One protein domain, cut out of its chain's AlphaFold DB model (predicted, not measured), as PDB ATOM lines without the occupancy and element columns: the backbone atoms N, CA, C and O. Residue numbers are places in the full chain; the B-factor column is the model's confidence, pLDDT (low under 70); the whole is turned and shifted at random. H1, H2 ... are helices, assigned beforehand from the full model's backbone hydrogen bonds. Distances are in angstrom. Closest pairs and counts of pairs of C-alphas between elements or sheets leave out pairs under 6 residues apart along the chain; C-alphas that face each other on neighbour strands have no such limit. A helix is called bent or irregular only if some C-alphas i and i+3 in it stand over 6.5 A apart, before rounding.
ATOM      1  N   GLN A  20     -46.014  32.047  28.676       90.75
ATOM      2  CA  GLN A  20     -45.725  32.542  27.340       90.75
ATOM      3  C   GLN A  20     -46.101  31.476  26.303       90.75
ATOM      4  O   GLN A  20     -45.951  30.279  26.557       90.75
ATOM      5  N   PRO A  21     -46.547  31.875  25.102       90.94
ATOM      6  CA  PRO A  21     -47.075  30.947  24.105       90.94
ATOM      7  C   PRO A  21     -45.980  30.191  23.327       90.94
ATOM      8  O   PRO A  21     -46.231  29.773  22.199       90.94
ATOM      9  N   TYR A  22     -44.775  30.018  23.888       90.06
ATOM     10  CA  TYR A  22     -43.631  29.396  23.201       90.06
ATOM     11  C   TYR A  22     -43.988  28.021  22.636       90.06
ATOM     12  O   TYR A  22     -43.790  27.771  21.455       90.06
ATOM     13  N   TRP A  23     -44.619  27.183  23.459       90.69
ATOM     14  CA  TRP A  23     -45.026  25.816  23.122       90.69
ATOM     15  C   TRP A  23     -46.030  25.709  21.969       90.69
ATOM     16  O   TRP A  23     -46.217  24.625  21.431       90.69
ATOM     17  N   LEU A  24     -46.700  26.809  21.619       92.31
ATOM     18  CA  LEU A  24     -47.710  26.849  20.560       92.31
ATOM     19  C   LEU A  24     -47.229  27.589  19.311       92.31
ATOM     20  O   LEU A  24     -47.837  27.442  18.256       92.31
ATOM     21  N   LYS A  25     -46.212  28.448  19.448       91.62
ATOM     22  CA  LYS A  25     -45.812  29.392  18.400       91.62
ATOM     23  C   LYS A  25     -44.413  29.158  17.860       91.62
ATOM     24  O   LYS A  25     -44.203  29.480  16.702       91.62
ATOM     25  N   TYR A  26     -43.483  28.685  18.689       92.69
ATOM     26  CA  TYR A  26     -42.085  28.617  18.285       92.69
ATOM     27  C   TYR A  26     -41.833  27.391  17.411       92.69
ATOM     28  O   TYR A  26     -42.216  26.282  17.785       92.69
ATOM     29  N   THR A  27     -41.147  27.586  16.287       94.75
ATOM     30  CA  THR A  27     -40.535  26.492  15.524       94.75
ATOM     31  C   THR A  27     -39.294  25.953  16.242       94.75
ATOM     32  O   THR A  27     -38.804  26.540  17.212       94.75
ATOM     33  N   GLU A  28     -38.753  24.828  15.771       92.56
ATOM     34  CA  GLU A  28     -37.506  24.270  16.307       92.56
ATOM     35  C   GLU A  28     -36.338  25.263  16.172       92.56
ATOM     36  O   GLU A  28     -35.542  25.422  17.100       92.56
ATOM     37  N   GLU A  29     -36.276  26.010  15.069       90.94
ATOM     38  CA  GLU A  29     -35.276  27.055  14.850       90.94
ATOM     39  C   GLU A  29     -35.419  28.208  15.849       90.94
ATOM     40  O   GLU A  29     -34.421  28.669  16.406       90.94
ATOM     41  N   GLU A  30     -36.642  28.664  16.131       92.69
ATOM     42  CA  GLU A  30     -36.888  29.728  17.114       92.69
ATOM     43  C   GLU A  30     -36.532  29.274  18.539       92.69
ATOM     44  O   GLU A  30     -36.012  30.057  19.343       92.69
ATOM     45  N   LEU A  31     -36.743  27.992  18.858       92.06
ATOM     46  CA  LEU A  31     -36.297  27.398  20.121       92.06
ATOM     47  C   LEU A  31     -34.766  27.371  20.232       92.06
ATOM     48  O   LEU A  31     -34.229  27.724  21.289       92.06
ATOM     49  N   LEU A  32     -34.059  27.013  19.157       90.25
ATOM     50  CA  LEU A  32     -32.595  27.062  19.105       90.25
ATOM     51  C   LEU A  32     -32.075  28.498  19.245       90.25
ATOM     52  O   LEU A  32     -31.177  28.748  20.048       90.25
ATOM     53  N   GLN A  33     -32.679  29.465  18.553       90.00
ATOM     54  CA  GLN A  33     -32.315  30.882  18.678       90.00
ATOM     55  C   GLN A  33     -32.533  31.410  20.099       90.00
ATOM     56  O   GLN A  33     -31.675  32.115  20.635       90.00
ATOM     57  N   LYS A  34     -33.645  31.036  20.748       91.19
ATOM     58  CA  LYS A  34     -33.894  31.365  22.159       91.19
ATOM     59  C   LYS A  34     -32.832  30.757  23.070       91.19
ATOM     60  O   LYS A  34     -32.404  31.389  24.030       91.19
ATOM     61  N   ARG A  35     -32.400  29.528  22.791       92.50
ATOM     62  CA  ARG A  35     -31.330  28.881  23.553       92.50
ATOM     63  C   ARG A  35     -30.012  29.636  23.399       92.50
ATOM     64  O   ARG A  35     -29.406  29.971  24.411       92.50
ATOM     65  N   VAL A  36     -29.617  29.980  22.173       92.31
ATOM     66  CA  VAL A  36     -28.414  30.788  21.901       92.31
ATOM     67  C   VAL A  36     -28.478  32.142  22.614       92.31
ATOM     68  O   VAL A  36     -27.502  32.548  23.242       92.31
ATOM     69  N   SER A  37     -29.623  32.831  22.582       92.12
ATOM     70  CA  SER A  37     -29.749  34.168  23.176       92.12
ATOM     71  C   SER A  37     -29.622  34.183  24.700       92.12
ATOM     72  O   SER A  37     -29.130  35.167  25.246       92.12
ATOM     73  N   ILE A  38     -29.986  33.097  25.388       92.62
ATOM     74  CA  ILE A  38     -29.801  32.972  26.842       92.62
ATOM     75  C   ILE A  38     -28.323  32.883  27.222       92.62
ATOM     76  O   ILE A  38     -27.925  33.451  28.236       92.62
ATOM     77  N   TYR A  39     -27.512  32.196  26.417       95.19
ATOM     78  CA  TYR A  39     -26.077  32.059  26.675       95.19
ATOM     79  C   TYR A  39     -25.245  33.203  26.089       95.19
ATOM     80  O   TYR A  39     -24.085  33.349  26.462       95.19
ATOM     81  N   ALA A  40     -25.812  34.035  25.208       94.62
ATOM     82  CA  ALA A  40     -25.085  35.129  24.569       94.62
ATOM     83  C   ALA A  40     -24.414  36.102  25.566       94.62
ATOM     84  O   ALA A  40     -23.249  36.425  25.331       94.62
ATOM     85  N   PRO A  41     -25.050  36.526  26.683       95.12
ATOM     86  CA  PRO A  41     -24.381  37.361  27.682       95.12
ATOM     87  C   PRO A  41     -23.177  36.667  28.328       95.12
ATOM     88  O   PRO A  41     -22.092  37.236  28.342       95.12
ATOM     89  N   ALA A  42     -23.340  35.420  28.787       96.81
ATOM     90  CA  ALA A  42     -22.264  34.657  29.426       96.81
ATOM     91  C   ALA A  42     -21.099  34.378  28.461       96.81
ATOM     92  O   ALA A  42     -19.937  34.502  28.834       96.81
ATOM     93  N   MET A  43     -21.405  34.065  27.199       97.25
ATOM     94  CA  MET A  43     -20.403  33.894  26.148       97.25
ATOM     95  C   MET A  43     -19.663  35.203  25.847       97.25
ATOM     96  O   MET A  43     -18.458  35.180  25.627       97.25
ATOM     97  N   GLY A  44     -20.368  36.340  25.839       96.62
ATOM     98  CA  GLY A  44     -19.751  37.662  25.735       96.62
ATOM     99  C   GLY A  44     -18.750  37.902  26.862       96.62
ATOM    100  O   GLY A  44     -17.584  38.150  26.580       96.62
ATOM    101  N   THR A  45     -19.181  37.745  28.117       97.50
ATOM    102  CA  THR A  45     -18.320  37.893  29.303       97.50
ATOM    103  C   THR A  45     -17.080  37.002  29.231       97.50
ATOM    104  O   THR A  45     -15.970  37.514  29.309       97.50
ATOM    105  N   SER A  46     -17.258  35.704  28.970       98.38
ATOM    106  CA  SER A  46     -16.159  34.734  28.833       98.38
ATOM    107  C   SER A  46     -15.126  35.164  27.779       98.38
ATOM    108  O   SER A  46     -13.915  35.102  28.005       98.38
ATOM    109  N   LEU A  47     -15.586  35.662  26.625       98.38
ATOM    110  CA  LEU A  47     -14.699  36.148  25.568       98.38
ATOM    111  C   LEU A  47     -13.966  37.437  25.968       98.38
ATOM    112  O   LEU A  47     -12.774  37.545  25.683       98.38
ATOM    113  N   HIS A  48     -14.623  38.393  26.632       98.44
ATOM    114  CA  HIS A  48     -13.958  39.615  27.109       98.44
ATOM    115  C   HIS A  48     -12.895  39.314  28.173       98.44
ATOM    116  O   HIS A  48     -11.777  39.808  28.058       98.44
ATOM    117  N   GLU A  49     -13.176  38.420  29.124       98.38
ATOM    118  CA  GLU A  49     -12.202  37.978  30.136       98.38
ATOM    119  C   GLU A  49     -10.974  37.301  29.499       98.38
ATOM    120  O   GLU A  49      -9.818  37.569  29.862       98.38
ATOM    121  N   LEU A  50     -11.200  36.457  28.485       98.62
ATOM    122  CA  LEU A  50     -10.113  35.867  27.709       98.62
ATOM    123  C   LEU A  50      -9.325  36.939  26.945       98.62
ATOM    124  O   LEU A  50      -8.092  36.916  26.954       98.62
ATOM    125  N   ALA A  51     -10.005  37.875  26.281       98.75
ATOM    126  CA  ALA A  51      -9.345  38.942  25.535       98.75
ATOM    127  C   ALA A  51      -8.495  39.823  26.449       98.75
ATOM    128  O   ALA A  51      -7.338  40.085  26.123       98.75
ATOM    129  N   GLU A  52      -9.019  40.222  27.607       98.62
ATOM    130  CA  GLU A  52      -8.284  40.975  28.617       98.62
ATOM    131  C   GLU A  52      -6.995  40.243  29.001       98.62
ATOM    132  O   GLU A  52      -5.901  40.818  28.945       98.62
ATOM    133  N   THR A  53      -7.108  38.950  29.319       98.56
ATOM    134  CA  THR A  53      -5.968  38.100  29.675       98.56
ATOM    135  C   THR A  53      -4.922  38.080  28.561       98.56
ATOM    136  O   THR A  53      -3.731  38.277  28.819       98.56
ATOM    137  N   LEU A  54      -5.337  37.877  27.311       98.75
ATOM    138  CA  LEU A  54      -4.431  37.824  26.163       98.75
ATOM    139  C   LEU A  54      -3.755  39.176  25.900       98.75
ATOM    140  O   LEU A  54      -2.538  39.228  25.707       98.75
ATOM    141  N   ILE A  55      -4.519  40.269  25.939       98.75
ATOM    142  CA  ILE A  55      -4.028  41.625  25.676       98.75
ATOM    143  C   ILE A  55      -3.035  42.052  26.762       98.75
ATOM    144  O   ILE A  55      -1.922  42.467  26.430       98.75
ATOM    145  N   ARG A  56      -3.369  41.881  28.053       98.56
ATOM    146  CA  ARG A  56      -2.471  42.219  29.178       98.56
ATOM    147  C   ARG A  56      -1.136  41.478  29.092       98.56
ATOM    148  O   ARG A  56      -0.090  42.057  29.380       98.56
ATOM    149  N   ASN A  57      -1.164  40.216  28.665       98.50
ATOM    150  CA  ASN A  57       0.024  39.369  28.560       98.50
ATOM    151  C   ASN A  57       0.720  39.437  27.186       98.50
ATOM    152  O   ASN A  57       1.699  38.725  26.968       98.50
ATOM    153  N   ASN A  58       0.265  40.296  26.264       98.31
ATOM    154  CA  ASN A  58       0.789  40.408  24.894       98.31
ATOM    155  C   ASN A  58       0.796  39.070  24.119       98.31
ATOM    156  O   ASN A  58       1.685  38.811  23.301       98.31
ATOM    157  N   LEU A  59      -0.202  38.218  24.357       98.38
ATOM    158  CA  LEU A  59      -0.346  36.906  23.730       98.38
ATOM    159  C   LEU A  59      -1.232  37.005  22.484       98.38
ATOM    160  O   LEU A  59      -2.457  37.015  22.568       98.38
ATOM    161  N   LYS A  60      -0.603  37.077  21.306       98.31
ATOM    162  CA  LYS A  60      -1.323  37.095  20.024       98.31
ATOM    163  C   LYS A  60      -1.906  35.729  19.673       98.31
ATOM    164  O   LYS A  60      -1.245  34.709  19.858       98.31
ATOM    165  N   LEU A  61      -3.084  35.743  19.056       98.00
ATOM    166  CA  LEU A  61      -3.733  34.558  18.500       98.00
ATOM    167  C   LEU A  61      -3.347  34.353  17.027       98.00
ATOM    168  O   LEU A  61      -3.171  35.304  16.260       98.00
ATOM    169  N   LYS A  62      -3.251  33.095  16.605       97.31
ATOM    170  CA  LYS A  62      -3.008  32.643  15.226       97.31
ATOM    171  C   LYS A  62      -4.239  31.923  14.692       97.31
ATOM    172  O   LYS A  62      -5.059  31.437  15.456       97.31
ATOM    173  N   LYS A  63      -4.348  31.727  13.374       91.06
ATOM    174  CA  LYS A  63      -5.486  30.990  12.776       91.06
ATOM    175  C   LYS A  63      -5.717  29.590  13.382       91.06
ATOM    176  O   LYS A  63      -6.852  29.129  13.404       91.06
ATOM    177  N   GLY A  64      -4.665  28.942  13.890       92.88
ATOM    178  CA  GLY A  64      -4.736  27.624  14.531       92.88
ATOM    179  C   GLY A  64      -5.244  27.608  15.980       92.88
ATOM    180  O   GLY A  64      -5.620  26.543  16.457       92.88
ATOM    181  N   ASP A  65      -5.326  28.751  16.669       96.56
ATOM    182  CA  ASP A  65      -5.639  28.811  18.113       96.56
ATOM    183  C   ASP A  65      -7.149  28.754  18.420       96.56
ATOM    184  O   ASP A  65      -7.595  28.992  19.543       96.56
ATOM    185  N   ARG A  66      -7.962  28.376  17.427       96.12
ATOM    186  CA  ARG A  66      -9.421  28.252  17.545       96.12
ATOM    187  C   ARG A  66      -9.839  27.284  18.649       96.12
ATOM    188  O   ARG A  66     -10.825  27.533  19.337       96.12
ATOM    189  N   LEU A  67      -9.094  26.193  18.825       95.88
ATOM    190  CA  LEU A  67      -9.363  25.219  19.884       95.88
ATOM    191  C   LEU A  67      -9.104  25.794  21.279       95.88
ATOM    192  O   LEU A  67      -9.825  25.437  22.202       95.88
ATOM    193  N   THR A  68      -8.143  26.707  21.429       95.94
ATOM    194  CA  THR A  68      -7.861  27.383  22.703       95.94
ATOM    195  C   THR A  68      -9.040  28.253  23.121       95.94
ATOM    196  O   THR A  68      -9.534  28.121  24.237       95.94
ATOM    197  N   VAL A  69      -9.548  29.080  22.200       97.62
ATOM    198  CA  VAL A  69     -10.721  29.932  22.462       97.62
ATOM    199  C   VAL A  69     -11.961  29.083  22.736       97.62
ATOM    200  O   VAL A  69     -12.682  29.339  23.695       97.62
ATOM    201  N   LEU A  70     -12.185  28.023  21.949       97.81
ATOM    202  CA  LEU A  70     -13.293  27.099  22.191       97.81
ATOM    203  C   LEU A  70     -13.179  26.422  23.564       97.81
ATOM    204  O   LEU A  70     -14.172  26.323  24.275       97.81
ATOM    205  N   SER A  71     -11.987  25.960  23.946       97.75
ATOM    206  CA  SER A  71     -11.761  25.303  25.236       97.75
ATOM    207  C   SER A  71     -12.012  26.239  26.414       97.75
ATOM    208  O   SER A  71     -12.534  25.780  27.424       97.75
ATOM    209  N   HIS A  72     -11.651  27.518  26.291       98.06
ATOM    210  CA  HIS A  72     -11.933  28.537  27.305       98.06
ATOM    211  C   HIS A  72     -13.442  28.697  27.510       98.06
ATOM    212  O   HIS A  72     -13.950  28.464  28.600       98.06
ATOM    213  N   VAL A  73     -14.175  28.959  26.425       97.75
ATOM    214  CA  VAL A  73     -15.632  29.169  26.458       97.75
ATOM    215  C   VAL A  73     -16.378  27.922  26.966       97.75
ATOM    216  O   VAL A  73     -17.332  28.031  27.732       97.75
ATOM    217  N   LEU A  74     -15.934  26.714  26.598       98.06
ATOM    218  CA  LEU A  74     -16.482  25.469  27.155       98.06
ATOM    219  C   LEU A  74     -16.174  25.313  28.654       98.06
ATOM    220  O   LEU A  74     -17.015  24.811  29.398       98.06
ATOM    221  N   GLY A  75     -14.977  25.724  29.087       97.94
ATOM    222  CA  GLY A  75     -14.551  25.710  30.488       97.94
ATOM    223  C   GLY A  75     -15.419  26.594  31.385       97.94
ATOM    224  O   GLY A  75     -15.726  26.197  32.507       97.94
ATOM    225  N   ASP A  76     -15.916  27.707  30.843       97.81
ATOM    226  CA  ASP A  76     -16.842  28.626  31.521       97.81
ATOM    227  C   ASP A  76     -18.306  28.133  31.509       97.81
ATOM    228  O   ASP A  76     -19.228  28.833  31.931       97.81
ATOM    229  N   GLY A  77     -18.548  26.908  31.032       97.00
ATOM    230  CA  GLY A  77     -19.859  26.261  31.068       97.00
ATOM    231  C   GLY A  77     -20.796  26.643  29.922       97.00
ATOM    232  O   GLY A  77     -21.976  26.284  29.969       97.00
ATOM    233  N   ILE A  78     -20.309  27.328  28.881       97.56
ATOM    234  CA  ILE A  78     -21.105  27.605  27.684       97.56
ATOM    235  C   ILE A  78     -21.246  26.300  26.872       97.56
ATOM    236  O   ILE A  78     -20.241  25.698  26.490       97.56
ATOM    237  N   PRO A  79     -22.473  25.835  26.568       96.56
ATOM    238  CA  PRO A  79     -22.679  24.582  25.845       96.56
ATOM    239  C   PRO A  79     -22.158  24.616  24.404       96.56
ATOM    240  O   PRO A  79     -22.339  25.593  23.681       96.56
ATOM    241  N   ARG A  80     -21.583  23.507  23.922       96.06
ATOM    242  CA  ARG A  80     -21.033  23.426  22.556       96.06
ATOM    243  C   ARG A  80     -22.060  23.747  21.465       96.06
ATOM    244  O   ARG A  80     -21.676  24.305  20.439       96.06
ATOM    245  N   ASP A  81     -23.322  23.381  21.666       93.44
ATOM    246  CA  ASP A  81     -24.408  23.542  20.693       93.44
ATOM    247  C   ASP A  81     -24.805  25.004  20.443       93.44
ATOM    248  O   ASP A  81     -25.375  25.296  19.397       93.44
ATOM    249  N   VAL A  82     -24.465  25.925  21.352       94.25
ATOM    250  CA  VAL A  82     -24.734  27.364  21.175       94.25
ATOM    251  C   VAL A  82     -23.529  28.148  20.646       94.25
ATOM    252  O   VAL A  82     -23.645  29.344  20.380       94.25
ATOM    253  N   ILE A  83     -22.373  27.492  20.486       95.06
ATOM    254  CA  ILE A  83     -21.125  28.131  20.059       95.06
ATOM    255  C   ILE A  83     -20.938  27.970  18.550       95.06
ATOM    256  O   ILE A  83     -20.716  26.868  18.037       95.06
ATOM    257  N   ASP A  84     -20.915  29.104  17.858       93.38
ATOM    258  CA  ASP A  84     -20.532  29.203  16.454       93.38
ATOM    259  C   ASP A  84     -19.134  29.821  16.332       93.38
ATOM    260  O   ASP A  84     -18.957  31.040  16.295       93.38
ATOM    261  N   MET A  85     -18.118  28.958  16.282       93.69
ATOM    262  CA  MET A  85     -16.731  29.407  16.167       93.69
ATOM    263  C   MET A  85     -16.391  29.988  14.785       93.69
ATOM    264  O   MET A  85     -15.402  30.710  14.693       93.69
ATOM    265  N   ASP A  86     -17.159  29.698  13.728       90.50
ATOM    266  CA  ASP A  86     -16.918  30.290  12.402       90.50
ATOM    267  C   ASP A  86     -17.318  31.764  12.391       90.50
ATOM    268  O   ASP A  86     -16.640  32.591  11.786       90.50
ATOM    269  N   ARG A  87     -18.372  32.105  13.135       89.81
ATOM    270  CA  ARG A  87     -18.831  33.485  13.310       89.81
ATOM    271  C   ARG A  87     -18.014  34.279  14.331       89.81
ATOM    272  O   ARG A  87     -17.881  35.491  14.207       89.81
ATOM    273  N   ILE A  88     -17.516  33.619  15.375       92.31
ATOM    274  CA  ILE A  88     -16.893  34.292  16.529       92.31
ATOM    275  C   ILE A  88     -15.392  34.514  16.324       92.31
ATOM    276  O   ILE A  88     -14.868  35.573  16.679       92.31
ATOM    277  N   TYR A  89     -14.685  33.510  15.793       95.94
ATOM    278  CA  TYR A  89     -13.234  33.433  15.950       95.94
ATOM    279  C   TYR A  89     -12.470  34.508  15.183       95.94
ATOM    280  O   TYR A  89     -11.507  35.059  15.711       95.94
ATOM    281  N   GLU A  90     -12.875  34.812  13.951       96.00
ATOM    282  CA  GLU A  90     -12.120  35.726  13.092       96.00
ATOM    283  C   GLU A  90     -12.090  37.150  13.662       96.00
ATOM    284  O   GLU A  90     -11.012  37.723  13.824       96.00
ATOM    285  N   ASN A  91     -13.240  37.699  14.067       96.06
ATOM    286  CA  ASN A  91     -13.254  38.996  14.741       96.06
ATOM    287  C   ASN A  91     -12.561  38.975  16.096       96.06
ATOM    288  O   ASN A  91     -11.886  39.948  16.410       96.06
ATOM    289  N   PHE A  92     -12.716  37.910  16.886       98.19
ATOM    290  CA  PHE A  92     -12.064  37.816  18.193       98.19
ATOM    291  C   PHE A  92     -10.538  37.855  18.052       98.19
ATOM    292  O   PHE A  92      -9.853  38.630  18.717       98.19
ATOM    293  N   LEU A  93     -10.010  37.075  17.104       98.44
ATOM    294  CA  LEU A  93      -8.598  37.059  16.742       98.44
ATOM    295  C   LEU A  93      -8.116  38.438  16.273       98.44
ATOM    296  O   LEU A  93      -7.079  38.908  16.740       98.44
ATOM    297  N   ASN A  94      -8.858  39.088  15.372       98.31
ATOM    298  CA  ASN A  94      -8.507  40.419  14.871       98.31
ATOM    299  C   ASN A  94      -8.531  41.469  15.989       98.31
ATOM    300  O   ASN A  94      -7.583  42.239  16.108       98.31
ATOM    301  N   TYR A  95      -9.557  41.456  16.842       98.69
ATOM    302  CA  TYR A  95      -9.692  42.359  17.983       98.69
ATOM    303  C   TYR A  95      -8.508  42.238  18.948       98.69
ATOM    304  O   TYR A  95      -7.830  43.231  19.205       98.69
ATOM    305  N   VAL A  96      -8.201  41.022  19.420       98.81
ATOM    306  CA  VAL A  96      -7.084  40.774  20.349       98.81
ATOM    307  C   VAL A  96      -5.752  41.199  19.729       98.81
ATOM    308  O   VAL A  96      -4.947  41.889  20.358       98.81
ATOM    309  N   ASN A  97      -5.508  40.818  18.475       98.75
ATOM    310  CA  ASN A  97      -4.239  41.101  17.812       98.75
ATOM    311  C   ASN A  97      -4.038  42.591  17.519       98.75
ATOM    312  O   ASN A  97      -2.912  43.079  17.671       98.75
ATOM    313  N   ASP A  98      -5.097  43.301  17.127       98.69
ATOM    314  CA  ASP A  98      -5.074  44.752  16.947       98.69
ATOM    315  C   ASP A  98      -4.898  45.456  18.290       98.69
ATOM    316  O   ASP A  98      -4.067  46.357  18.392       98.69
ATOM    317  N   ALA A  99      -5.603  45.024  19.337       98.81
ATOM    318  CA  ALA A  99      -5.466  45.606  20.664       98.81
ATOM    319  C   ALA A  99      -4.018  45.521  21.177       98.81
ATOM    320  O   ALA A  99      -3.453  46.525  21.618       98.81
ATOM    321  N   ILE A 100      -3.366  44.367  21.006       98.81
ATOM    322  CA  ILE A 100      -1.933  44.201  21.293       98.81
ATOM    323  C   ILE A 100      -1.083  45.090  20.373       98.81
ATOM    324  O   ILE A 100      -0.178  45.788  20.833       98.81
ATOM    325  N   GLY A 101      -1.359  45.088  19.064       98.62
ATOM    326  CA  GLY A 101      -0.603  45.851  18.066       98.62
ATOM    327  C   GLY A 101      -0.608  47.363  18.315       98.62
ATOM    328  O   GLY A 101       0.434  48.011  18.207       98.62
TER     329      GLY A 101
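What this domain is: This is residues 20 to 101 of the 209 residues of the protein "DUF2800 domain-containing protein" of Blautia sp. TM10-2 (UniProt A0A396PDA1). A long, sharply bent helix, H2, has H3 and H4 packed on its second arm, H2b, as a small three-helix body, while its first arm, H2a, and the short H1 reach away from that body as an arm that makes much of the length. The 82 printed residues hold four named helices in the order H1, H2, H3, H4, and no named strand; the class is all helix. The whole is loose, with a radius of gyration of the C-alphas of 15.2 A, and spans 50 by 20 by 19 A.

How they stand to each other: H1, residues 22 to 25, is near H2a, residues 28 to 38, with 5 pairs of C-alphas within 10 A. By its hydrogen bonds H2, residues 28 to 56, was assigned as one helix, but it is bent: C-alphas 38 and 41 are 7.0 A apart, and H2a and H2b, residues 41 to 56, stand at a steep tilt of 49 degrees. H2b, with residues 43 to 50 alone, touches H3, residues 66 to 75, opposite ways at a steep tilt of 57 degrees; the closest C-alphas, of Ser 46 and Val 73, are 6.1 A apart. H2b, with residues 51 to 55 alone, touches H4, residues 85 to 101, the same way at a shallow tilt of 32 degrees, only just short of steep; the closest C-alphas, of Ile 55 and Ile 100, are 5.5 A apart. H4, with residues 85 to 89 alone, touches H3, about perpendicular at 77 degrees; the closest C-alphas, of Arg 66 and Tyr 89, are 6.6 A apart. H2a is apart from H3 and H4. Every O i to N i+4 pair is within hydrogen-bond range in H2a, H2b and H3, and 11 of 13 are in H4; H1 is too short for such a pair.

Where its parts are: H1 begins at C-alpha 22, (-43.631, 29.396, 23.201). H2a is 15.7 A long, H2b 22.5 A and H3 14.2 A. H4, 23.1 A long, is irregular, with C-alphas 87 and 90 at 7.1 A, and ends at C-alpha 101, (-0.603, 45.851, 18.066).

The domain as a whole: The two C-alphas farthest apart, of Leu 24 and Gly 101, are 50.9 A apart. The printed part has no cut; the link from H1 to H2 is tight, and those from H2 to H3 and from H3 to H4 are short. The mean pLDDT of the printed part is 95.7, and no printed residue is under 70.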